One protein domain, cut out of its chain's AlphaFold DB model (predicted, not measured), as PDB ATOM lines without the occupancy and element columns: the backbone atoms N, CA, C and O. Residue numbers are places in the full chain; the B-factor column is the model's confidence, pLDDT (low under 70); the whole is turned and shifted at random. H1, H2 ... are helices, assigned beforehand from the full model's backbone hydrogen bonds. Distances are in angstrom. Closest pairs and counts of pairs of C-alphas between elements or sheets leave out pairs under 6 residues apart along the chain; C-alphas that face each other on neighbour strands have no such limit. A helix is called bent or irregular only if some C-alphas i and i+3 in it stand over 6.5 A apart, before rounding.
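Overview. This is residues 162 to 290 and 297 to 327 of the 798 residues of an uncharacterized protein of Methylosinus trichosporium OB3b (UniProt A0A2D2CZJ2). This is an up-and-down bundle of five helices, H1 to H5, each running against the one before it, with H3 in its core, H1 and H2 on one side and H4 and H5 on the other. A short hairpin of two helices, H6 and H7, packs at the end of the bundle where H1 and H3 finish. The printed part has 160 residues with seven named helices, H1 to H7 in chain order, and no named strand; its class is all helix. It is compact and rounded, with a radius of gyration of the C-alphas of 15.1 A and spans of 41 by 34 by 28 A.

Along the chain. Before the first helix, look for a short antiparallel pairing of residues 164 to 165 with 170 to 171. Find C-alpha 172 at (7.663, 240.050, 29.584); from there H1, residues 172 to 189, runs 26.0 A. H2, residues 193 to 211, runs 29.8 A with a kink of 32 degrees near residue 205; it is irregular, with C-alphas 208 and 211 7.6 A apart. H3, residues 214 to 233, runs 29.1 A with a kink of 28 degrees near residue 221. H4, residues 237 to 256, runs 28.8 A. H5, residues 263 to 289, is the longest, 39.3 A, and begins at C-alpha 263 (-4.661, 233.782, 46.890). Then come H6, residues 299 to 307, and H7, residues 315 to 327, which ends at C-alpha 327 (18.932, 207.069, 28.496).

Arrangement. Start at the hub, H3, which touches the six other helices. With H4 it forms a hairpin at a shallow tilt of 15 degrees; their closest C-alphas, Gly 228 and Ala 240, are 3.9 A apart. H5 touches H3 and runs the same way, closest at the C-alphas of Tyr 218 and Ala 272, 4.9 A. H2 and H3 form a hairpin at a steep tilt of 39 degrees, closest at the C-alphas of Val 210 and Ala 217, 6.0 A. H1 touches H3 with residues 173 to 181 alone, closest at the C-alphas of Gln 174 and Ala 216, 5.1 A. H6 touches residues 225 to 233 of H3, closest at the C-alphas of Pro 299 and Gly 233, 5.4 A. H7 is about perpendicular to H1, at 79 degrees, and touches its residues 188 to 189, closest at the C-alphas of Arg 321 and Phe 189, 6.0 A. H1 and H5 are apart. Every O i to N i+4 pair is within hydrogen-bond range in H1, H4, H6 and H7; in H2 it is 11 of 15, in H3 14 of 16 and in H5 21 of 23.

Size, cuts and confidence. The two C-alphas farthest apart, Val 167 and Arg 290, are 48.4 A apart. Residues 291 to 296 are not printed, and C-alphas 290 and 297 are 11.0 A apart across this cut, which falls in the link from H5 to H6. Of the links printed whole, none is long. The mean pLDDT of the printed part is 77.3; look for values under 70 at 41 residues, among them 165 to 170, 259 to 264 and 297 to 317.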
ATOM      1  N   PRO A 162       6.236 245.422  25.791       83.00
ATOM      2  CA  PRO A 162       6.496 246.255  26.953       83.00
ATOM      3  C   PRO A 162       6.720 245.382  28.191       83.00
ATOM      4  O   PRO A 162       6.412 244.186  28.201       83.00
ATOM      5  N   ASP A 163       7.259 245.977  29.253       76.75
ATOM      6  CA  ASP A 163       7.610 245.228  30.462       76.75
ATOM      7  C   ASP A 163       6.385 244.569  31.123       76.75
ATOM      8  O   ASP A 163       6.498 243.440  31.607       76.75
ATOM      9  N   GLU A 164       5.209 245.206  31.047       77.06
ATOM     10  CA  GLU A 164       3.909 244.664  31.464       77.06
ATOM     11  C   GLU A 164       2.891 244.666  30.311       77.06
ATOM     12  O   GLU A 164       2.713 245.676  29.630       77.06
ATOM     13  N   TYR A 165       2.175 243.553  30.111       68.56
ATOM     14  CA  TYR A 165       1.123 243.425  29.090       68.56
ATOM     15  C   TYR A 165       0.128 242.290  29.381       68.56
ATOM     16  O   TYR A 165       0.250 241.533  30.339       68.56
ATOM     17  N   GLY A 166      -0.865 242.126  28.505       59.84
ATOM     18  CA  GLY A 166      -1.720 240.940  28.472       59.84
ATOM     19  C   GLY A 166      -2.874 240.942  29.479       59.84
ATOM     20  O   GLY A 166      -3.108 241.888  30.230       59.84
ATOM     21  N   VAL A 167      -3.623 239.837  29.477       52.62
ATOM     22  CA  VAL A 167      -4.941 239.697  30.127       52.62
ATOM     23  C   VAL A 167      -4.893 239.787  31.661       52.62
ATOM     24  O   VAL A 167      -5.893 240.131  32.300       52.62
ATOM     25  N   ALA A 168      -3.732 239.508  32.256       55.34
ATOM     26  CA  ALA A 168      -3.515 239.488  33.701       55.34
ATOM     27  C   ALA A 168      -2.442 240.484  34.188       55.34
ATOM     28  O   ALA A 168      -2.012 240.359  35.333       55.34
ATOM     29  N   LYS A 169      -2.018 241.456  33.358       57.69
ATOM     30  CA  LYS A 169      -0.810 242.284  33.593       57.69
ATOM     31  C   LYS A 169       0.435 241.411  33.808       57.69
ATOM     32  O   LYS A 169       1.112 241.466  34.829       57.69
ATOM     33  N   THR A 170       0.662 240.520  32.854       66.69
ATOM     34  CA  THR A 170       1.777 239.576  32.802       66.69
ATOM     35  C   THR A 170       3.051 240.311  32.397       66.69
ATOM     36  O   THR A 170       3.033 241.119  31.470       66.69
ATOM     37  N   SER A 171       4.170 240.025  33.065       76.62
ATOM     38  CA  SER A 171       5.445 240.620  32.668       76.62
ATOM     39  C   SER A 171       6.046 239.916  31.450       76.62
ATOM     40  O   SER A 171       5.846 238.712  31.236       76.62
ATOM     41  N   ARG A 172       6.868 240.636  30.679       85.44
ATOM     42  CA  ARG A 172       7.663 240.050  29.584       85.44
ATOM     43  C   ARG A 172       8.464 238.829  30.024       85.44
ATOM     44  O   ARG A 172       8.463 237.810  29.329       85.44
ATOM     45  N   TYR A 173       9.077 238.899  31.203       83.31
ATOM     46  CA  TYR A 173       9.845 237.799  31.787       83.31
ATOM     47  C   TYR A 173       8.981 236.579  32.105       83.31
ATOM     48  O   TYR A 173       9.360 235.453  31.780       83.31
ATOM     49  N   GLN A 174       7.792 236.788  32.676       84.75
ATOM     50  CA  GLN A 174       6.873 235.698  32.996       84.75
ATOM     51  C   GLN A 174       6.464 234.915  31.749       84.75
ATOM     52  O   GLN A 174       6.465 233.680  31.765       84.75
ATOM     53  N   SER A 175       6.127 235.607  30.660       86.50
ATOM     54  CA  SER A 175       5.747 234.942  29.412       86.50
ATOM     55  C   SER A 175       6.917 234.234  28.757       86.50
ATOM     56  O   SER A 175       6.732 233.106  28.311       86.50
ATOM     57  N   ARG A 176       8.120 234.831  28.751       89.50
ATOM     58  CA  ARG A 176       9.328 234.155  28.253       89.50
ATOM     59  C   ARG A 176       9.527 232.817  28.958       89.50
ATOM     60  O   ARG A 176       9.646 231.787  28.302       89.50
ATOM     61  N   ILE A 177       9.512 232.832  30.290       89.50
ATOM     62  CA  ILE A 177       9.692 231.637  31.119       89.50
ATOM     63  C   ILE A 177       8.574 230.625  30.867       89.50
ATOM     64  O   ILE A 177       8.844 229.433  30.760       89.50
ATOM     65  N   SER A 178       7.324 231.078  30.756       88.38
ATOM     66  CA  SER A 178       6.183 230.186  30.522       88.38
ATOM     67  C   SER A 178       6.246 229.520  29.147       88.38
ATOM     68  O   SER A 178       6.013 228.322  29.049       88.38
ATOM     69  N   LEU A 179       6.612 230.262  28.100       92.62
ATOM     70  CA  LEU A 179       6.798 229.721  26.753       92.62
ATOM     71  C   LEU A 179       7.956 228.718  26.706       92.62
ATOM     72  O   LEU A 179       7.771 227.616  26.199       92.62
ATOM     73  N   LEU A 180       9.115 229.057  27.288       93.25
ATOM     74  CA  LEU A 180      10.258 228.139  27.382       93.25
ATOM     75  C   LEU A 180       9.905 226.873  28.169       93.25
ATOM     76  O   LEU A 180      10.248 225.773  27.754       93.25
ATOM     77  N   TYR A 181       9.188 227.015  29.285       91.69
ATOM     78  CA  TYR A 181       8.743 225.881  30.089       91.69
ATOM     79  C   TYR A 181       7.817 224.948  29.308       91.69
ATOM     80  O   TYR A 181       7.965 223.731  29.373       91.69
ATOM     81  N   VAL A 182       6.859 225.504  28.566       91.00
ATOM     82  CA  VAL A 182       5.926 224.702  27.771       91.00
ATOM     83  C   VAL A 182       6.624 224.055  26.576       91.00
ATOM     84  O   VAL A 182       6.356 222.886  26.310       91.00
ATOM     85  N   ARG A 183       7.558 224.750  25.910       93.81
ATOM     86  CA  ARG A 183       8.377 224.163  24.836       93.81
ATOM     87  C   ARG A 183       9.205 222.983  25.339       93.81
ATOM     88  O   ARG A 183       9.066 221.893  24.796       93.81
ATOM     89  N   TYR A 184       9.893 223.156  26.472       93.06
ATOM     90  CA  TYR A 184      10.599 222.077  27.170       93.06
ATOM     91  C   TYR A 184       9.706 220.844  27.364       93.06
ATOM     92  O   TYR A 184      10.132 219.715  27.135       93.06
ATOM     93  N   LEU A 185       8.458 221.042  27.790       88.88
ATOM     94  CA  LEU A 185       7.530 219.938  28.015       88.88
ATOM     95  C   LEU A 185       7.094 219.254  26.716       88.88
ATOM     96  O   LEU A 185       6.973 218.032  26.710       88.88
ATOM     97  N   LEU A 186       6.861 220.008  25.640       90.31
ATOM     98  CA  LEU A 186       6.553 219.439  24.326       90.31
ATOM     99  C   LEU A 186       7.737 218.624  23.788       90.31
ATOM    100  O   LEU A 186       7.539 217.511  23.305       90.31
ATOM    101  N   ASP A 187       8.961 219.133  23.923       90.56
ATOM    102  CA  ASP A 187      10.181 218.441  23.492       90.56
ATOM    103  C   ASP A 187      10.456 217.190  24.327       90.56
ATOM    104  O   ASP A 187      10.816 216.141  23.788       90.56
ATOM    105  N   LEU A 188      10.206 217.259  25.638       87.44
ATOM    106  CA  LEU A 188      10.267 216.102  26.525       87.44
ATOM    107  C   LEU A 188       9.288 215.014  26.070       87.44
ATOM    108  O   LEU A 188       9.642 213.839  26.043       87.44
ATOM    109  N   PHE A 189       8.057 215.382  25.712       85.31
ATOM    110  CA  PHE A 189       7.033 214.417  25.302       85.31
ATOM    111  C   PHE A 189       7.306 213.793  23.929       85.31
ATOM    112  O   PHE A 189       6.852 212.675  23.682       85.31
ATOM    113  N   GLN A 190       8.064 214.493  23.086       86.19
ATOM    114  CA  GLN A 190       8.548 214.031  21.785       86.19
ATOM    115  C   GLN A 190       9.908 213.315  21.868       86.19
ATOM    116  O   GLN A 190      10.493 213.013  20.833       86.19
ATOM    117  N   ASP A 191      10.417 213.039  23.077       85.62
ATOM    118  CA  ASP A 191      11.703 212.364  23.301       85.62
ATOM    119  C   ASP A 191      12.913 213.073  22.654       85.62
ATOM    120  O   ASP A 191      13.915 212.433  22.344       85.62
ATOM    121  N   ASN A 192      12.861 214.398  22.480       85.50
ATOM    122  CA  ASN A 192      13.938 215.172  21.859       85.50
ATOM    123  C   ASN A 192      14.967 215.643  22.904       85.50
ATOM    124  O   ASN A 192      14.919 216.777  23.387       85.50
ATOM    125  N   ALA A 193      15.912 214.770  23.267       85.19
ATOM    126  CA  ALA A 193      16.881 215.041  24.334       85.19
ATOM    127  C   ALA A 193      17.722 216.318  24.112       85.19
ATOM    128  O   ALA A 193      17.937 217.082  25.054       85.19
ATOM    129  N   ALA A 194      18.158 216.584  22.877       86.38
ATOM    130  CA  ALA A 194      18.975 217.758  22.561       86.38
ATOM    131  C   ALA A 194      18.193 219.074  22.710       86.38
ATOM    132  O   ALA A 194      18.731 220.064  23.218       86.38
ATOM    133  N   ALA A 195      16.922 219.091  22.294       88.19
ATOM    134  CA  ALA A 195      16.050 220.250  22.475       88.19
ATOM    135  C   ALA A 195      15.709 220.474  23.957       88.19
ATOM    136  O   ALA A 195      15.809 221.602  24.438       88.19
ATOM    137  N   VAL A 196      15.457 219.398  24.715       89.12
ATOM    138  CA  VAL A 196      15.268 219.464  26.175       89.12
ATOM    139  C   VAL A 196      16.471 220.115  26.867       89.12
ATOM    140  O   VAL A 196      16.295 221.038  27.663       89.12
ATOM    141  N   ASP A 197      17.698 219.701  26.542       87.12
ATOM    142  CA  ASP A 197      18.913 220.270  27.144       87.12
ATOM    143  C   ASP A 197      19.131 221.742  26.756       87.12
ATOM    144  O   ASP A 197      19.651 222.544  27.539       87.12
ATOM    145  N   LYS A 198      18.751 222.130  25.535       91.06
ATOM    146  CA  LYS A 198      18.773 223.531  25.096       91.06
ATOM    147  C   LYS A 198      17.778 224.373  25.896       91.06
ATOM    148  O   LYS A 198      18.145 225.434  26.398       91.06
ATOM    149  N   ASP A 199      16.552 223.895  26.054       91.25
ATOM    150  CA  ASP A 199      15.493 224.636  26.731       91.25
ATOM    151  C   ASP A 199      15.746 224.776  28.227       91.25
ATOM    152  O   ASP A 199      15.607 225.869  28.774       91.25
ATOM    153  N   LEU A 200      16.206 223.713  28.888       90.12
ATOM    154  CA  LEU A 200      16.566 223.769  30.303       90.12
ATOM    155  C   LEU A 200      17.718 224.750  30.572       90.12
ATOM    156  O   LEU A 200      17.679 225.445  31.588       90.12
ATOM    157  N   ARG A 201      18.692 224.878  29.658       90.56
ATOM    158  CA  ARG A 201      19.748 225.906  29.749       90.56
ATOM    159  C   ARG A 201      19.187 227.321  29.644       90.56
ATOM    160  O   ARG A 201      19.453 228.137  30.521       90.56
ATOM    161  N   LEU A 202      18.338 227.590  28.651       90.75
ATOM    162  CA  LEU A 202      17.690 228.901  28.491       90.75
ATOM    163  C   LEU A 202      16.822 229.275  29.704       90.75
ATOM    164  O   LEU A 202      16.758 230.440  30.111       90.75
ATOM    165  N   ILE A 203      16.147 228.288  30.300       90.12
ATOM    166  CA  ILE A 203      15.378 228.460  31.536       90.12
ATOM    167  C   ILE A 203      16.311 228.771  32.713       90.12
ATOM    168  O   ILE A 203      16.022 229.683  33.488       90.12
ATOM    169  N   PHE A 204      17.433 228.056  32.840       87.62
ATOM    170  CA  PHE A 204      18.429 228.297  33.886       87.62
ATOM    171  C   PHE A 204      19.023 229.707  33.798       87.62
ATOM    172  O   PHE A 204      19.086 230.405  34.805       87.62
ATOM    173  N   GLU A 205      19.381 230.171  32.601       87.56
ATOM    174  CA  GLU A 205      19.863 231.539  32.362       87.56
ATOM    175  C   GLU A 205      18.809 232.594  32.738       87.56
ATOM    176  O   GLU A 205      19.130 233.653  33.276       87.56
ATOM    177  N   SER A 206      17.527 232.277  32.535       83.88
ATOM    178  CA  SER A 206      16.406 233.160  32.884       83.88
ATOM    179  C   SER A 206      16.109 233.208  34.394       83.88
ATOM    180  O   SER A 206      15.340 234.058  34.842       83.88
ATOM    181  N   ALA A 207      16.715 232.332  35.205       80.31
ATOM    182  CA  ALA A 207      16.471 232.235  36.645       80.31
ATOM    183  C   ALA A 207      16.888 233.499  37.425       80.31
ATOM    184  O   ALA A 207      16.319 233.789  38.477       80.31
ATOM    185  N   GLY A 208      17.856 234.273  36.919       79.62
ATOM    186  CA  GLY A 208      18.322 235.507  37.566       79.62
ATOM    187  C   GLY A 208      17.235 236.577  37.741       79.62
ATOM    188  O   GLY A 208      17.286 237.352  38.692       79.62
ATOM    189  N   PHE A 209      16.207 236.561  36.891       76.81
ATOM    190  CA  PHE A 209      15.158 237.586  36.830       76.81
ATOM    191  C   PHE A 209      13.949 237.293  37.734       76.81
ATOM    192  O   PHE A 209      12.941 237.994  37.688       76.81
ATOM    193  N   VAL A 210      14.005 236.259  38.586       74.00
ATOM    194  CA  VAL A 210      12.838 235.854  39.394       74.00
ATOM    195  C   VAL A 210      12.357 236.944  40.355       74.00
ATOM    196  O   VAL A 210      11.169 237.009  40.657       74.00
ATOM    197  N   LYS A 211      13.264 237.812  40.823       67.75
ATOM    198  CA  LYS A 211      12.930 238.934  41.716       67.75
ATOM    199  C   LYS A 211      12.028 239.963  41.033       67.75
ATOM    200  O   LYS A 211      11.228 240.599  41.707       67.75
ATOM    201  N   GLU A 212      12.140 240.093  39.713       68.25
ATOM    202  CA  GLU A 212      11.334 241.011  38.901       68.25
ATOM    203  C   GLU A 212       9.941 240.437  38.620       68.25
ATOM    204  O   GLU A 212       8.985 241.175  38.400       68.25
ATOM    205  N   CYS A 213       9.794 239.108  38.652       77.19
ATOM    206  CA  CYS A 213       8.498 238.458  38.508       77.19
ATOM    207  C   CYS A 213       8.426 237.145  39.298       77.19
ATOM    208  O   CYS A 213       8.669 236.060  38.759       77.19
ATOM    209  N   PRO A 214       8.011 237.202  40.570       73.69
ATOM    210  CA  PRO A 214       8.092 236.033  41.427       73.69
ATOM    211  C   PRO A 214       6.982 234.999  41.151       73.69
ATOM    212  O   PRO A 214       7.091 233.847  41.563       73.69
ATOM    213  N   ILE A 215       5.981 235.346  40.329       76.44
ATOM    214  CA  ILE A 215       5.026 234.391  39.733       76.44
ATOM    215  C   ILE A 215       5.744 233.408  38.787       76.44
ATOM    216  O   ILE A 215       5.366 232.240  38.693       76.44
ATOM    217  N   ALA A 216       6.826 233.834  38.124       82.50
ATOM    218  CA  ALA A 216       7.588 232.983  37.212       82.50
ATOM    219  C   ALA A 216       8.409 231.893  37.934       82.50
ATOM    220  O   ALA A 216       8.815 230.908  37.309       82.50
ATOM    221  N   ALA A 217       8.603 232.021  39.256       83.75
ATOM    222  CA  ALA A 217       9.324 231.051  40.080       83.75
ATOM    223  C   ALA A 217       8.726 229.641  39.994       83.75
ATOM    224  O   ALA A 217       9.453 228.654  40.054       83.75
ATOM    225  N   TYR A 218       7.410 229.534  39.807       85.69
ATOM    226  CA  TYR A 218       6.710 228.261  39.648       85.69
ATOM    227  C   TYR A 218       7.245 227.419  38.480       85.69
ATOM    228  O   TYR A 218       7.689 226.289  38.678       85.69
ATOM    229  N   ASN A 219       7.246 227.983  37.271       87.56
ATOM    230  CA  ASN A 219       7.698 227.281  36.069       87.56
ATOM    231  C   ASN A 219       9.212 227.021  36.124       87.56
ATOM    232  O   ASN A 219       9.660 225.919  35.809       87.56
ATOM    233  N   LEU A 220       9.987 228.008  36.597       89.38
ATOM    234  CA  LEU A 220      11.436 227.883  36.773       89.38
ATOM    235  C   LEU A 220      11.803 226.727  37.712       89.38
ATOM    236  O   LEU A 220      12.615 225.876  37.362       89.38
ATOM    237  N   THR A 221      11.202 226.672  38.903       89.38
ATOM    238  CA  THR A 221      11.535 225.654  39.912       89.38
ATOM    239  C   THR A 221      11.179 224.242  39.454       89.38
ATOM    240  O   THR A 221      11.957 223.324  39.703       89.38
ATOM    241  N   LEU A 222      10.066 224.051  38.736       86.31
ATOM    242  CA  LEU A 222       9.711 222.746  38.167       86.31
ATOM    243  C   LEU A 222      10.680 222.307  37.063       86.31
ATOM    244  O   LEU A 222      11.106 221.152  37.058       86.31
ATOM    245  N   ALA A 223      11.044 223.211  36.152       89.38
ATOM    246  CA  ALA A 223      12.003 222.923  35.090       89.38
ATOM    247  C   ALA A 223      13.391 222.588  35.644       89.38
ATOM    248  O   ALA A 223      13.981 221.577  35.278       89.38
ATOM    249  N   LEU A 224      13.898 223.401  36.576       91.25
ATOM    250  CA  LEU A 224      15.211 223.190  37.181       91.25
ATOM    251  C   LEU A 224      15.256 221.952  38.071       91.25
ATOM    252  O   LEU A 224      16.280 221.271  38.129       91.25
ATOM    253  N   LEU A 225      14.141 221.607  38.716       87.56
ATOM    254  CA  LEU A 225      14.028 220.326  39.390       87.56
ATOM    255  C   LEU A 225      14.209 219.182  38.387       87.56
ATOM    256  O   LEU A 225      15.056 218.328  38.638       87.56
ATOM    257  N   SER A 226      13.503 219.202  37.244       86.31
ATOM    258  CA  SER A 226      13.691 218.216  36.163       86.31
ATOM    259  C   SER A 226      15.124 218.186  35.635       86.31
ATOM    260  O   SER A 226      15.669 217.101  35.465       86.31
ATOM    261  N   ALA A 227      15.746 219.349  35.431       88.94
ATOM    262  CA  ALA A 227      17.131 219.451  34.980       88.94
ATOM    263  C   ALA A 227      18.084 218.718  35.926       88.94
ATOM    264  O   ALA A 227      18.910 217.929  35.475       88.94
ATOM    265  N   GLY A 228      17.919 218.896  37.240       86.00
ATOM    266  CA  GLY A 228      18.738 218.172  38.206       86.00
ATOM    267  C   GLY A 228      18.474 216.662  38.221       86.00
ATOM    268  O   GLY A 228      19.410 215.889  38.407       86.00
ATOM    269  N   LEU A 229      17.236 216.216  37.953       82.06
ATOM    270  CA  LEU A 229      16.942 214.784  37.792       82.06
ATOM    271  C   LEU A 229      17.622 214.197  36.554       82.06
ATOM    272  O   LEU A 229      18.181 213.104  36.635       82.06
ATOM    273  N   ILE A 230      17.579 214.914  35.427       83.44
ATOM    274  CA  ILE A 230      18.210 214.492  34.172       83.44
ATOM    275  C   ILE A 230      19.729 214.425  34.348       83.44
ATOM    276  O   ILE A 230      20.325 213.393  34.049       83.44
ATOM    277  N   ALA A 231      20.338 215.477  34.904       84.19
ATOM    278  CA  ALA A 231      21.769 215.524  35.197       84.19
ATOM    279  C   ALA A 231      22.186 214.370  36.122       84.19
ATOM    280  O   ALA A 231      23.072 213.588  35.782       84.19
ATOM    281  N   SER A 232      21.466 214.174  37.233       81.19
ATOM    282  CA  SER A 232      21.730 213.072  38.163       81.19
ATOM    283  C   SER A 232      21.597 211.705  37.494       81.19
ATOM    284  O   SER A 232      22.407 210.822  37.765       81.19
ATOM    285  N   GLY A 233      20.587 211.507  36.640       74.06
ATOM    286  CA  GLY A 233      20.374 210.246  35.931       74.06
ATOM    287  C   GLY A 233      21.446 209.940  34.887       74.06
ATOM    288  O   GLY A 233      21.711 208.772  34.621       74.06
ATOM    289  N   ARG A 234      22.099 210.972  34.344       81.06
ATOM    290  CA  ARG A 234      23.242 210.858  33.426       81.06
ATOM    291  C   ARG A 234      24.598 210.799  34.145       81.06
ATOM    292  O   ARG A 234      25.631 210.754  33.488       81.06
ATOM    293  N   GLY A 235      24.610 210.799  35.480       75.94
ATOM    294  CA  GLY A 235      25.838 210.787  36.283       75.94
ATOM    295  C   GLY A 235      26.498 212.158  36.478       75.94
ATOM    296  O   GLY A 235      27.541 212.236  37.125       75.94
ATOM    297  N   ASP A 236      25.894 213.249  35.996       81.88
ATOM    298  CA  ASP A 236      26.359 214.618  36.239       81.88
ATOM    299  C   ASP A 236      25.898 215.118  37.617       81.88
ATOM    300  O   ASP A 236      24.880 215.799  37.790       81.88
ATOM    301  N   VAL A 237      26.672 214.752  38.639       82.12
ATOM    302  CA  VAL A 237      26.407 215.137  40.031       82.12
ATOM    303  C   VAL A 237      26.540 216.650  40.237       82.12
ATOM    304  O   VAL A 237      25.783 217.224  41.020       82.12
ATOM    305  N   ALA A 238      27.480 217.310  39.554       82.56
ATOM    306  CA  ALA A 238      27.727 218.743  39.721       82.56
ATOM    307  C   ALA A 238      26.588 219.584  39.122       82.56
ATOM    308  O   ALA A 238      26.095 220.512  39.774       82.56
ATOM    309  N   GLY A 239      26.107 219.213  37.932       85.56
ATOM    310  CA  GLY A 239      24.927 219.810  37.313       85.56
ATOM    311  C   GLY A 239      23.668 219.583  38.146       85.56
ATOM    312  O   GLY A 239      22.912 220.528  38.384       85.56
ATOM    313  N   ALA A 240      23.483 218.377  38.696       86.25
ATOM    314  CA  ALA A 240      22.365 218.082  39.594       86.25
ATOM    315  C   ALA A 240      22.375 218.958  40.857       86.25
ATOM    316  O   ALA A 240      21.358 219.563  41.209       86.25
ATOM    317  N   GLN A 241      23.538 219.082  41.509       87.69
ATOM    318  CA  GLN A 241      23.712 219.928  42.691       87.69
ATOM    319  C   GLN A 241      23.431 221.402  42.385       87.69
ATOM    320  O   GLN A 241      22.740 222.072  43.159       87.69
ATOM    321  N   THR A 242      23.926 221.889  41.249       91.62
ATOM    322  CA  THR A 242      23.729 223.269  40.794       91.62
ATOM    323  C   THR A 242      22.250 223.562  40.547       91.62
ATOM    324  O   THR A 242      21.706 224.522  41.096       91.62
ATOM    325  N   ALA A 243      21.568 222.700  39.790       90.38
ATOM    326  CA  ALA A 243      20.157 222.862  39.462       90.38
ATOM    327  C   ALA A 243      19.268 222.852  40.717       90.38
ATOM    328  O   ALA A 243      18.474 223.770  40.923       90.38
ATOM    329  N   TRP A 244      19.432 221.866  41.604       90.44
ATOM    330  CA  TRP A 244      18.626 221.763  42.826       90.44
ATOM    331  C   TRP A 244      18.912 222.883  43.831       90.44
ATOM    332  O   TRP A 244      17.983 223.393  44.456       90.44
ATOM    333  N   SER A 245      20.162 223.335  43.945       89.38
ATOM    334  CA  SER A 245      20.484 224.509  44.768       89.38
ATOM    335  C   SER A 245      19.792 225.760  44.225       89.38
ATOM    336  O   SER A 245      19.210 226.529  44.995       89.38
ATOM    337  N   LYS A 246      19.761 225.918  42.895       91.50
ATOM    338  CA  LYS A 246      19.081 227.038  42.244       91.50
ATOM    339  C   LYS A 246      17.569 227.017  42.469       91.50
ATOM    340  O   LYS A 246      16.989 228.071  42.704       91.50
ATOM    341  N   VAL A 247      16.926 225.844  42.488       90.75
ATOM    342  CA  VAL A 247      15.498 225.713  42.855       90.75
ATOM    343  C   VAL A 247      15.226 226.321  44.239       90.75
ATOM    344  O   VAL A 247      14.270 227.080  44.407       90.75
ATOM    345  N   ILE A 248      16.071 226.014  45.227       87.38
ATOM    346  CA  ILE A 248      15.923 226.518  46.601       87.38
ATOM    347  C   ILE A 248      16.145 228.033  46.652       87.38
ATOM    348  O   ILE A 248      15.382 228.746  47.306       87.38
ATOM    349  N   GLU A 249      17.171 228.532  45.962       87.69
ATOM    350  CA  GLU A 249      17.469 229.965  45.859       87.69
ATOM    351  C   GLU A 249      16.292 230.743  45.252       87.69
ATOM    352  O   GLU A 249      15.840 231.733  45.828       87.69
ATOM    353  N   LEU A 250      15.750 230.258  44.134       87.94
ATOM    354  CA  LEU A 250      14.619 230.867  43.438       87.94
ATOM    355  C   LEU A 250      13.373 230.943  44.308       87.94
ATOM    356  O   LEU A 250      12.720 231.984  44.364       87.94
ATOM    357  N   PHE A 251      13.048 229.852  45.001       86.56
ATOM    358  CA  PHE A 251      11.918 229.832  45.917       86.56
ATOM    359  C   PHE A 251      12.089 230.867  47.042       86.56
ATOM    360  O   PHE A 251      11.159 231.622  47.325       86.56
ATOM    361  N   ARG A 252      13.284 230.952  47.650       81.88
ATOM    362  CA  ARG A 252      13.583 231.949  48.694       81.88
ATOM    363  C   ARG A 252      13.426 233.374  48.170       81.88
ATOM    364  O   ARG A 252      12.768 234.180  48.819       81.88
ATOM    365  N   ALA A 253      13.990 233.666  46.997       81.88
ATOM    366  CA  ALA A 253      13.896 234.981  46.372       81.88
ATOM    367  C   ALA A 253      12.438 235.364  46.079       81.88
ATOM    368  O   ALA A 253      12.010 236.464  46.427       81.88
ATOM    369  N   ALA A 254      11.659 234.439  45.513       80.88
ATOM    370  CA  ALA A 254      10.258 234.671  45.193       80.88
ATOM    371  C   ALA A 254       9.409 234.921  46.445       80.88
ATOM    372  O   ALA A 254       8.608 235.853  46.475       80.88
ATOM    373  N   ALA A 255       9.613 234.136  47.501       78.19
ATOM    374  CA  ALA A 255       8.888 234.323  48.749       78.19
ATOM    375  C   ALA A 255       9.288 235.620  49.483       78.19
ATOM    376  O   ALA A 255       8.418 236.282  50.039       78.19
ATOM    377  N   ALA A 256      10.564 236.027  49.440       75.56
ATOM    378  CA  ALA A 256      11.028 237.280  50.045       75.56
ATOM    379  C   ALA A 256      10.489 238.531  49.327       75.56
ATOM    380  O   ALA A 256      10.182 239.535  49.961       75.56
ATOM    381  N   SER A 257      10.331 238.469  48.002       74.06
ATOM    382  CA  SER A 257       9.801 239.579  47.193       74.06
ATOM    383  C   SER A 257       8.291 239.826  47.345       74.06
ATOM    384  O   SER A 257       7.752 240.736  46.719       74.06
ATOM    385  N   MET A 258       7.588 239.029  48.159       71.44
ATOM    386  CA  MET A 258       6.140 239.134  48.349       71.44
ATOM    387  C   MET A 258       5.782 239.469  49.804       71.44
ATOM    388  O   MET A 258       5.486 238.564  50.585       71.44
ATOM    389  N   PRO A 259       5.739 240.764  50.178       55.47
ATOM    390  CA  PRO A 259       5.382 241.182  51.536       55.47
ATOM    391  C   PRO A 259       3.929 240.841  51.915       55.47
ATOM    392  O   PRO A 259       3.623 240.720  53.097       55.47
ATOM    393  N   SER A 260       3.043 240.639  50.928       63.44
ATOM    394  CA  SER A 260       1.693 240.092  51.123       63.44
ATOM    395  C   SER A 260       1.361 239.052  50.049       63.44
ATOM    396  O   SER A 260       1.572 239.270  48.854       63.44
ATOM    397  N   ILE A 261       0.838 237.893  50.461       67.38
ATOM    398  CA  ILE A 261       0.622 236.755  49.555       67.38
ATOM    399  C   ILE A 261      -0.857 236.662  49.170       67.38
ATOM    400  O   ILE A 261      -1.697 236.166  49.926       67.38
ATOM    401  N   LYS A 262      -1.193 237.117  47.960       67.88
ATOM    402  CA  LYS A 262      -2.555 237.012  47.408       67.88
ATOM    403  C   LYS A 262      -2.928 235.545  47.103       67.88
ATOM    404  O   LYS A 262      -2.042 234.754  46.779       67.88
ATOM    405  N   PRO A 263      -4.224 235.164  47.136       59.69
ATOM    406  CA  PRO A 263      -4.661 233.782  46.890       59.69
ATOM    407  C   PRO A 263      -4.275 233.196  45.530       59.69
ATOM    408  O   PRO A 263      -4.020 231.999  45.456       59.69
ATOM    409  N   ALA A 264      -4.235 234.015  44.469       62.28
ATOM    410  CA  ALA A 264      -3.790 233.561  43.151       62.28
ATOM    411  C   ALA A 264      -2.335 233.084  43.250       62.28
ATOM    412  O   ALA A 264      -2.106 231.884  43.204       62.28
ATOM    413  N   THR A 265      -1.434 234.009  43.597       70.12
ATOM    414  CA  THR A 265       0.020 233.835  43.733       70.12
ATOM    415  C   THR A 265       0.459 232.760  44.735       70.12
ATOM    416  O   THR A 265       1.552 232.195  44.654       70.12
ATOM    417  N   PHE A 266      -0.392 232.467  45.716       70.00
ATOM    418  CA  PHE A 266      -0.169 231.407  46.687       70.00
ATOM    419  C   PHE A 266      -0.038 230.027  46.034       70.00
ATOM    420  O   PHE A 266       0.754 229.195  46.486       70.00
ATOM    421  N   THR A 267      -0.805 229.768  44.972       69.69
ATOM    422  CA  THR A 267      -0.816 228.461  44.307       69.69
ATOM    423  C   THR A 267       0.519 228.180  43.626       69.69
ATOM    424  O   THR A 267       1.031 227.064  43.738       69.69
ATOM    425  N   GLU A 268       1.103 229.191  42.988       75.88
ATOM    426  CA  GLU A 268       2.413 229.138  42.342       75.88
ATOM    427  C   GLU A 268       3.532 228.969  43.375       75.88
ATOM    428  O   GLU A 268       4.353 228.056  43.250       75.88
ATOM    429  N   LEU A 269       3.528 229.778  44.442       77.88
ATOM    430  CA  LEU A 269       4.549 229.714  45.495       77.88
ATOM    431  C   LEU A 269       4.569 228.374  46.233       77.88
ATOM    432  O   LEU A 269       5.632 227.881  46.599       77.88
ATOM    433  N   THR A 270       3.408 227.765  46.459       73.75
ATOM    434  CA  THR A 270       3.323 226.470  47.147       73.75
ATOM    435  C   THR A 270       3.858 225.321  46.300       73.75
ATOM    436  O   THR A 270       4.484 224.414  46.841       73.75
ATOM    437  N   VAL A 271       3.675 225.350  44.977       75.62
ATOM    438  CA  VAL A 271       4.327 224.354  44.112       75.62
ATOM    439  C   VAL A 271       5.829 224.620  43.996       75.62
ATOM    440  O   VAL A 271       6.605 223.666  44.027       75.62
ATOM    441  N   ALA A 272       6.256 225.886  43.949       82.75
ATOM    442  CA  ALA A 272       7.677 226.233  44.004       82.75
ATOM    443  C   ALA A 272       8.335 225.761  45.314       82.75
ATOM    444  O   ALA A 272       9.440 225.218  45.295       82.75
ATOM    445  N   LEU A 273       7.629 225.888  46.443       79.69
ATOM    446  CA  LEU A 273       8.038 225.321  47.726       79.69
ATOM    447  C   LEU A 273       8.204 223.808  47.615       79.69
ATOM    448  O   LEU A 273       9.254 223.291  47.981       79.69
ATOM    449  N   ASP A 274       7.210 223.094  47.092       74.38
ATOM    450  CA  ASP A 274       7.274 221.637  46.965       74.38
ATOM    451  C   ASP A 274       8.448 221.182  46.089       74.38
ATOM    452  O   ASP A 274       9.155 220.239  46.457       74.38
ATOM    453  N   ALA A 275       8.725 221.901  44.999       80.75
ATOM    454  CA  ALA A 275       9.909 221.676  44.180       80.75
ATOM    455  C   ALA A 275      11.210 221.909  44.972       80.75
ATOM    456  O   ALA A 275      12.105 221.064  44.948       80.75
ATOM    457  N   ALA A 276      11.296 222.996  45.749       83.56
ATOM    458  CA  ALA A 276      12.442 223.280  46.617       83.56
ATOM    459  C   ALA A 276      12.639 222.221  47.709       83.56
ATOM    460  O   ALA A 276      13.775 221.893  48.056       83.56
ATOM    461  N   LYS A 277      11.561 221.619  48.228       72.88
ATOM    462  CA  LYS A 277      11.683 220.502  49.172       72.88
ATOM    463  C   LYS A 277      12.293 219.276  48.524       72.88
ATOM    464  O   LYS A 277      13.148 218.650  49.143       72.88
ATOM    465  N   GLN A 278      11.829 218.928  47.326       74.62
ATOM    466  CA  GLN A 278      12.354 217.778  46.596       74.62
ATOM    467  C   GLN A 278      13.820 217.989  46.238       74.62
ATOM    468  O   GLN A 278      14.626 217.095  46.466       74.62
ATOM    469  N   ALA A 279      14.171 219.192  45.784       82.25
ATOM    470  CA  ALA A 279      15.551 219.593  45.552       82.25
ATOM    471  C   ALA A 279      16.411 219.456  46.824       82.25
ATOM    472  O   ALA A 279      17.471 218.840  46.787       82.25
ATOM    473  N   SER A 280      15.933 219.952  47.970       77.94
ATOM    474  CA  SER A 280      16.641 219.834  49.253       77.94
ATOM    475  C   SER A 280      16.810 218.385  49.710       77.94
ATOM    476  O   SER A 280      17.879 218.035  50.197       77.94
ATOM    477  N   TRP A 281      15.781 217.547  49.565       75.12
ATOM    478  CA  TRP A 281      15.878 216.122  49.883       75.12
ATOM    479  C   TRP A 281      16.884 215.417  48.966       75.12
ATOM    480  O   TRP A 281      17.717 214.655  49.444       75.12
ATOM    481  N   ALA A 282      16.854 215.707  47.663       74.19
ATOM    482  CA  ALA A 282      17.763 215.103  46.698       74.19
ATOM    483  C   ALA A 282      19.228 215.528  46.936       74.19
ATOM    484  O   ALA A 282      20.132 214.698  46.844       74.19
ATOM    485  N   LEU A 283      19.465 216.786  47.324       79.94
ATOM    486  CA  LEU A 283      20.778 217.265  47.771       79.94
ATOM    487  C   LEU A 283      21.262 216.542  49.033       79.94
ATOM    488  O   LEU A 283      22.432 216.166  49.103       79.94
ATOM    489  N   GLU A 284      20.379 216.324  50.009       72.81
ATOM    490  CA  GLU A 284      20.725 215.608  51.240       72.81
ATOM    491  C   GLU A 284      21.044 214.136  50.965       72.81
ATOM    492  O   GLU A 284      22.038 213.614  51.457       72.81
ATOM    493  N   GLU A 285      20.280 213.470  50.098       70.38
ATOM    494  CA  GLU A 285      20.601 212.108  49.663       70.38
ATOM    495  C   GLU A 285      21.954 212.038  48.944       70.38
ATOM    496  O   GLU A 285      22.727 211.115  49.200       70.38
ATOM    497  N   LEU A 286      22.280 213.010  48.080       70.94
ATOM    498  CA  LEU A 286      23.609 213.094  47.462       70.94
ATOM    499  C   LEU A 286      24.713 213.291  48.511       70.94
ATOM    500  O   LEU A 286      25.780 212.688  48.391       70.94
ATOM    501  N   ARG A 287      24.468 214.111  49.539       68.88
ATOM    502  CA  ARG A 287      25.406 214.361  50.643       68.88
ATOM    503  C   ARG A 287      25.640 213.101  51.481       68.88
ATOM    504  O   ARG A 287      26.791 212.734  51.697       68.88
ATOM    505  N   ILE A 288      24.573 212.427  51.914       65.06
ATOM    506  CA  ILE A 288      24.635 211.188  52.704       65.06
ATOM    507  C   ILE A 288      25.328 210.076  51.906       65.06
ATOM    508  O   ILE A 288      26.165 209.356  52.439       65.06
ATOM    509  N   ARG A 289      25.028 209.940  50.610       61.94
ATOM    510  CA  ARG A 289      25.575 208.859  49.773       61.94
ATOM    511  C   ARG A 289      26.995 209.116  49.279       61.94
ATOM    512  O   ARG A 289      27.715 208.146  49.076       61.94
ATOM    513  N   ARG A 290      27.451 210.375  49.187       51.69
ATOM    514  CA  ARG A 290      28.896 210.684  49.087       51.69
ATOM    515  C   ARG A 290      29.686 210.153  50.294       51.69
ATOM    516  O   ARG A 290      30.889 209.978  50.175       51.69
ATOM    517  N   LEU A 297      21.064 207.097  43.705       54.47
ATOM    518  CA  LEU A 297      19.762 207.779  43.663       54.47
ATOM    519  C   LEU A 297      19.059 207.404  42.344       54.47
ATOM    520  O   LEU A 297      19.444 207.901  41.290       54.47
ATOM    521  N   THR A 298      18.105 206.466  42.373       58.53
ATOM    522  CA  THR A 298      17.609 205.902  41.115       58.53
ATOM    523  C   THR A 298      16.726 206.923  40.384       58.53
ATOM    524  O   THR A 298      15.836 207.522  41.014       58.53
ATOM    525  N   PRO A 299      16.932 207.142  39.071       53.84
ATOM    526  CA  PRO A 299      16.084 208.011  38.256       53.84
ATOM    527  C   PRO A 299      14.591 207.693  38.396       53.84
ATOM    528  O   PRO A 299      13.755 208.591  38.346       53.84
ATOM    529  N   GLU A 300      14.244 206.431  38.659       58.88
ATOM    530  CA  GLU A 300      12.875 205.960  38.872       58.88
ATOM    531  C   GLU A 300      12.238 206.569  40.120       58.88
ATOM    532  O   GLU A 300      11.087 207.015  40.077       58.88
ATOM    533  N   LYS A 301      12.968 206.601  41.242       62.00
ATOM    534  CA  LYS A 301      12.456 207.167  42.495       62.00
ATOM    535  C   LYS A 301      12.239 208.667  42.326       62.00
ATOM    536  O   LYS A 301      11.183 209.173  42.693       62.00
ATOM    537  N   LEU A 302      13.195 209.343  41.698       59.31
ATOM    538  CA  LEU A 302      13.152 210.777  41.437       59.31
ATOM    539  C   LEU A 302      12.034 211.184  40.469       59.31
ATOM    540  O   LEU A 302      11.254 212.084  40.775       59.31
ATOM    541  N   ALA A 303      11.899 210.497  39.333       62.06
ATOM    542  CA  ALA A 303      10.851 210.769  38.352       62.06
ATOM    543  C   ALA A 303       9.450 210.519  38.930       62.06
ATOM    544  O   ALA A 303       8.511 211.264  38.637       62.06
ATOM    545  N   ARG A 304       9.299 209.508  39.798       63.91
ATOM    546  CA  ARG A 304       8.049 209.248  40.520       63.91
ATOM    547  C   ARG A 304       7.709 210.378  41.491       63.91
ATOM    548  O   ARG A 304       6.557 210.803  41.520       63.91
ATOM    549  N   GLU A 305       8.678 210.886  42.254       59.09
ATOM    550  CA  GLU A 305       8.449 212.034  43.145       59.09
ATOM    551  C   GLU A 305       8.144 213.326  42.368       59.09
ATOM    552  O   GLU A 305       7.243 214.075  42.751       59.09
ATOM    553  N   PHE A 306       8.798 213.557  41.229       62.25
ATOM    554  CA  PHE A 306       8.508 214.698  40.355       62.25
ATOM    555  C   PHE A 306       7.104 214.636  39.748       62.25
ATOM    556  O   PHE A 306       6.355 215.613  39.761       62.25
ATOM    557  N   SER A 307       6.695 213.451  39.294       60.88
ATOM    558  CA  SER A 307       5.355 213.214  38.742       60.88
ATOM    559  C   SER A 307       4.246 213.416  39.777       60.88
ATOM    560  O   SER A 307       3.092 213.604  39.410       60.88
ATOM    561  N   ARG A 308       4.581 213.414  41.075       57.59
ATOM    562  CA  ARG A 308       3.661 213.774  42.160       57.59
ATOM    563  C   ARG A 308       3.508 215.290  42.341       57.59
ATOM    564  O   ARG A 308       2.568 215.693  43.034       57.59
ATOM    565  N   LEU A 309       4.384 216.127  41.775       55.88
ATOM    566  CA  LEU A 309       4.263 217.594  41.791       55.88
ATOM    567  C   LEU A 309       3.330 218.099  40.688       55.88
ATOM    568  O   LEU A 309       2.470 218.954  40.935       55.88
ATOM    569  N   ARG A 310       3.447 217.540  39.481       55.81
ATOM    570  CA  ARG A 310       2.553 217.848  38.358       55.81
ATOM    571  C   ARG A 310       1.262 217.026  38.499       55.81
ATOM    572  O   ARG A 310       1.317 215.868  38.879       55.81
ATOM    573  N   ASN A 311       0.097 217.633  38.275       46.25
ATOM    574  CA  ASN A 311      -1.173 216.899  38.173       46.25
ATOM    575  C   ASN A 311      -1.499 216.708  36.687       46.25
ATOM    576  O   ASN A 311      -1.274 217.634  35.912       46.25
ATOM    577  N   GLY A 312      -2.088 215.571  36.313       50.81
ATOM    578  CA  GLY A 312      -2.626 215.327  34.970       50.81
ATOM    579  C   GLY A 312      -2.605 213.845  34.595       50.81
ATOM    580  O   GLY A 312      -1.892 213.058  35.216       50.81
ATOM    581  N   ASN A 313      -3.353 213.465  33.556       45.31
ATOM    582  CA  ASN A 313      -3.323 212.103  32.998       45.31
ATOM    583  C   ASN A 313      -1.924 211.730  32.457       45.31
ATOM    584  O   ASN A 313      -1.597 210.559  32.310       45.31
ATOM    585  N   ALA A 314      -1.066 212.734  32.243       49.41
ATOM    586  CA  ALA A 314       0.285 212.596  31.720       49.41
ATOM    587  C   ALA A 314       1.382 212.312  32.770       49.41
ATOM    588  O   ALA A 314       2.557 212.291  32.415       49.41
ATOM    589  N   CYS A 315       1.067 212.108  34.057       55.75
ATOM    590  CA  CYS A 315       2.095 211.908  35.095       55.75
ATOM    591  C   CYS A 315       2.936 210.633  34.885       55.75
ATOM    592  O   CYS A 315       4.161 210.677  34.989       55.75
ATOM    593  N   SER A 316       2.308 209.499  34.557       60.06
ATOM    594  CA  SER A 316       3.022 208.252  34.231       60.06
ATOM    595  C   SER A 316       3.824 208.382  32.931       60.06
ATOM    596  O   SER A 316       4.959 207.908  32.855       60.06
ATOM    597  N   PHE A 317       3.257 209.085  31.949       67.62
ATOM    598  CA  PHE A 317       3.872 209.354  30.653       67.62
ATOM    599  C   PHE A 317       5.111 210.247  30.782       67.62
ATOM    600  O   PHE A 317       6.168 209.932  30.252       67.62
ATOM    601  N   MET A 318       5.041 211.307  31.583       71.75
ATOM    602  CA  MET A 318       6.175 212.181  31.878       71.75
ATOM    603  C   MET A 318       7.329 211.427  32.543       71.75
ATOM    604  O   MET A 318       8.477 211.597  32.140       71.75
ATOM    605  N   ALA A 319       7.046 210.570  33.531       69.88
ATOM    606  CA  ALA A 319       8.080 209.735  34.139       69.88
ATOM    607  C   ALA A 319       8.746 208.812  33.108       69.88
ATOM    608  O   ALA A 319       9.950 208.581  33.177       69.88
ATOM    609  N   GLN A 320       7.975 208.281  32.153       76.25
ATOM    610  CA  GLN A 320       8.492 207.461  31.058       76.25
ATOM    611  C   GLN A 320       9.374 208.255  30.096       76.25
ATOM    612  O   GLN A 320      10.461 207.791  29.757       76.25
ATOM    613  N   ARG A 321       8.953 209.458  29.713       83.19
ATOM    614  CA  ARG A 321       9.715 210.334  28.817       83.19
ATOM    615  C   ARG A 321      10.998 210.853  29.461       83.19
ATOM    616  O   ARG A 321      12.048 210.831  28.833       83.19
ATOM    617  N   LEU A 322      10.968 211.187  30.755       80.12
ATOM    618  CA  LEU A 322      12.183 211.507  31.514       80.12
ATOM    619  C   LEU A 322      13.194 210.350  31.488       80.12
ATOM    620  O   LEU A 322      14.376 210.593  31.277       80.12
ATOM    621  N   ARG A 323      12.745 209.093  31.641       76.75
ATOM    622  CA  ARG A 323      13.634 207.921  31.519       76.75
ATOM    623  C   ARG A 323      14.258 207.819  30.129       76.75
ATOM    624  O   ARG A 323      15.457 207.593  30.024       76.75
ATOM    625  N   SER A 324      13.448 207.994  29.090       82.88
ATOM    626  CA  SER A 324      13.897 207.970  27.695       82.88
ATOM    627  C   SER A 324      14.970 209.034  27.432       82.88
ATOM    628  O   SER A 324      16.072 208.698  27.005       82.88
ATOM    629  N   VAL A 325      14.718 210.295  27.799       82.75
ATOM    630  CA  VAL A 325      15.679 211.401  27.626       82.75
ATOM    631  C   VAL A 325      16.963 211.204  28.441       82.75
ATOM    632  O   VAL A 325      18.052 211.550  27.974       82.75
ATOM    633  N   ILE A 326      16.872 210.632  29.648       81.25
ATOM    634  CA  ILE A 326      18.052 210.265  30.447       81.25
ATOM    635  C   ILE A 326      18.887 209.217  29.706       81.25
ATOM    636  O   ILE A 326      20.090 209.414  29.551       81.25
ATOM    637  N   ALA A 327      18.254 208.154  29.203       80.31
ATOM    638  CA  ALA A 327      18.932 207.069  28.496       80.31
ATOM    639  C   ALA A 327      19.608 207.532  27.194       80.31
ATOM    640  O   ALA A 327      20.714 207.095  26.899       80.31
TER     641      ALA A 327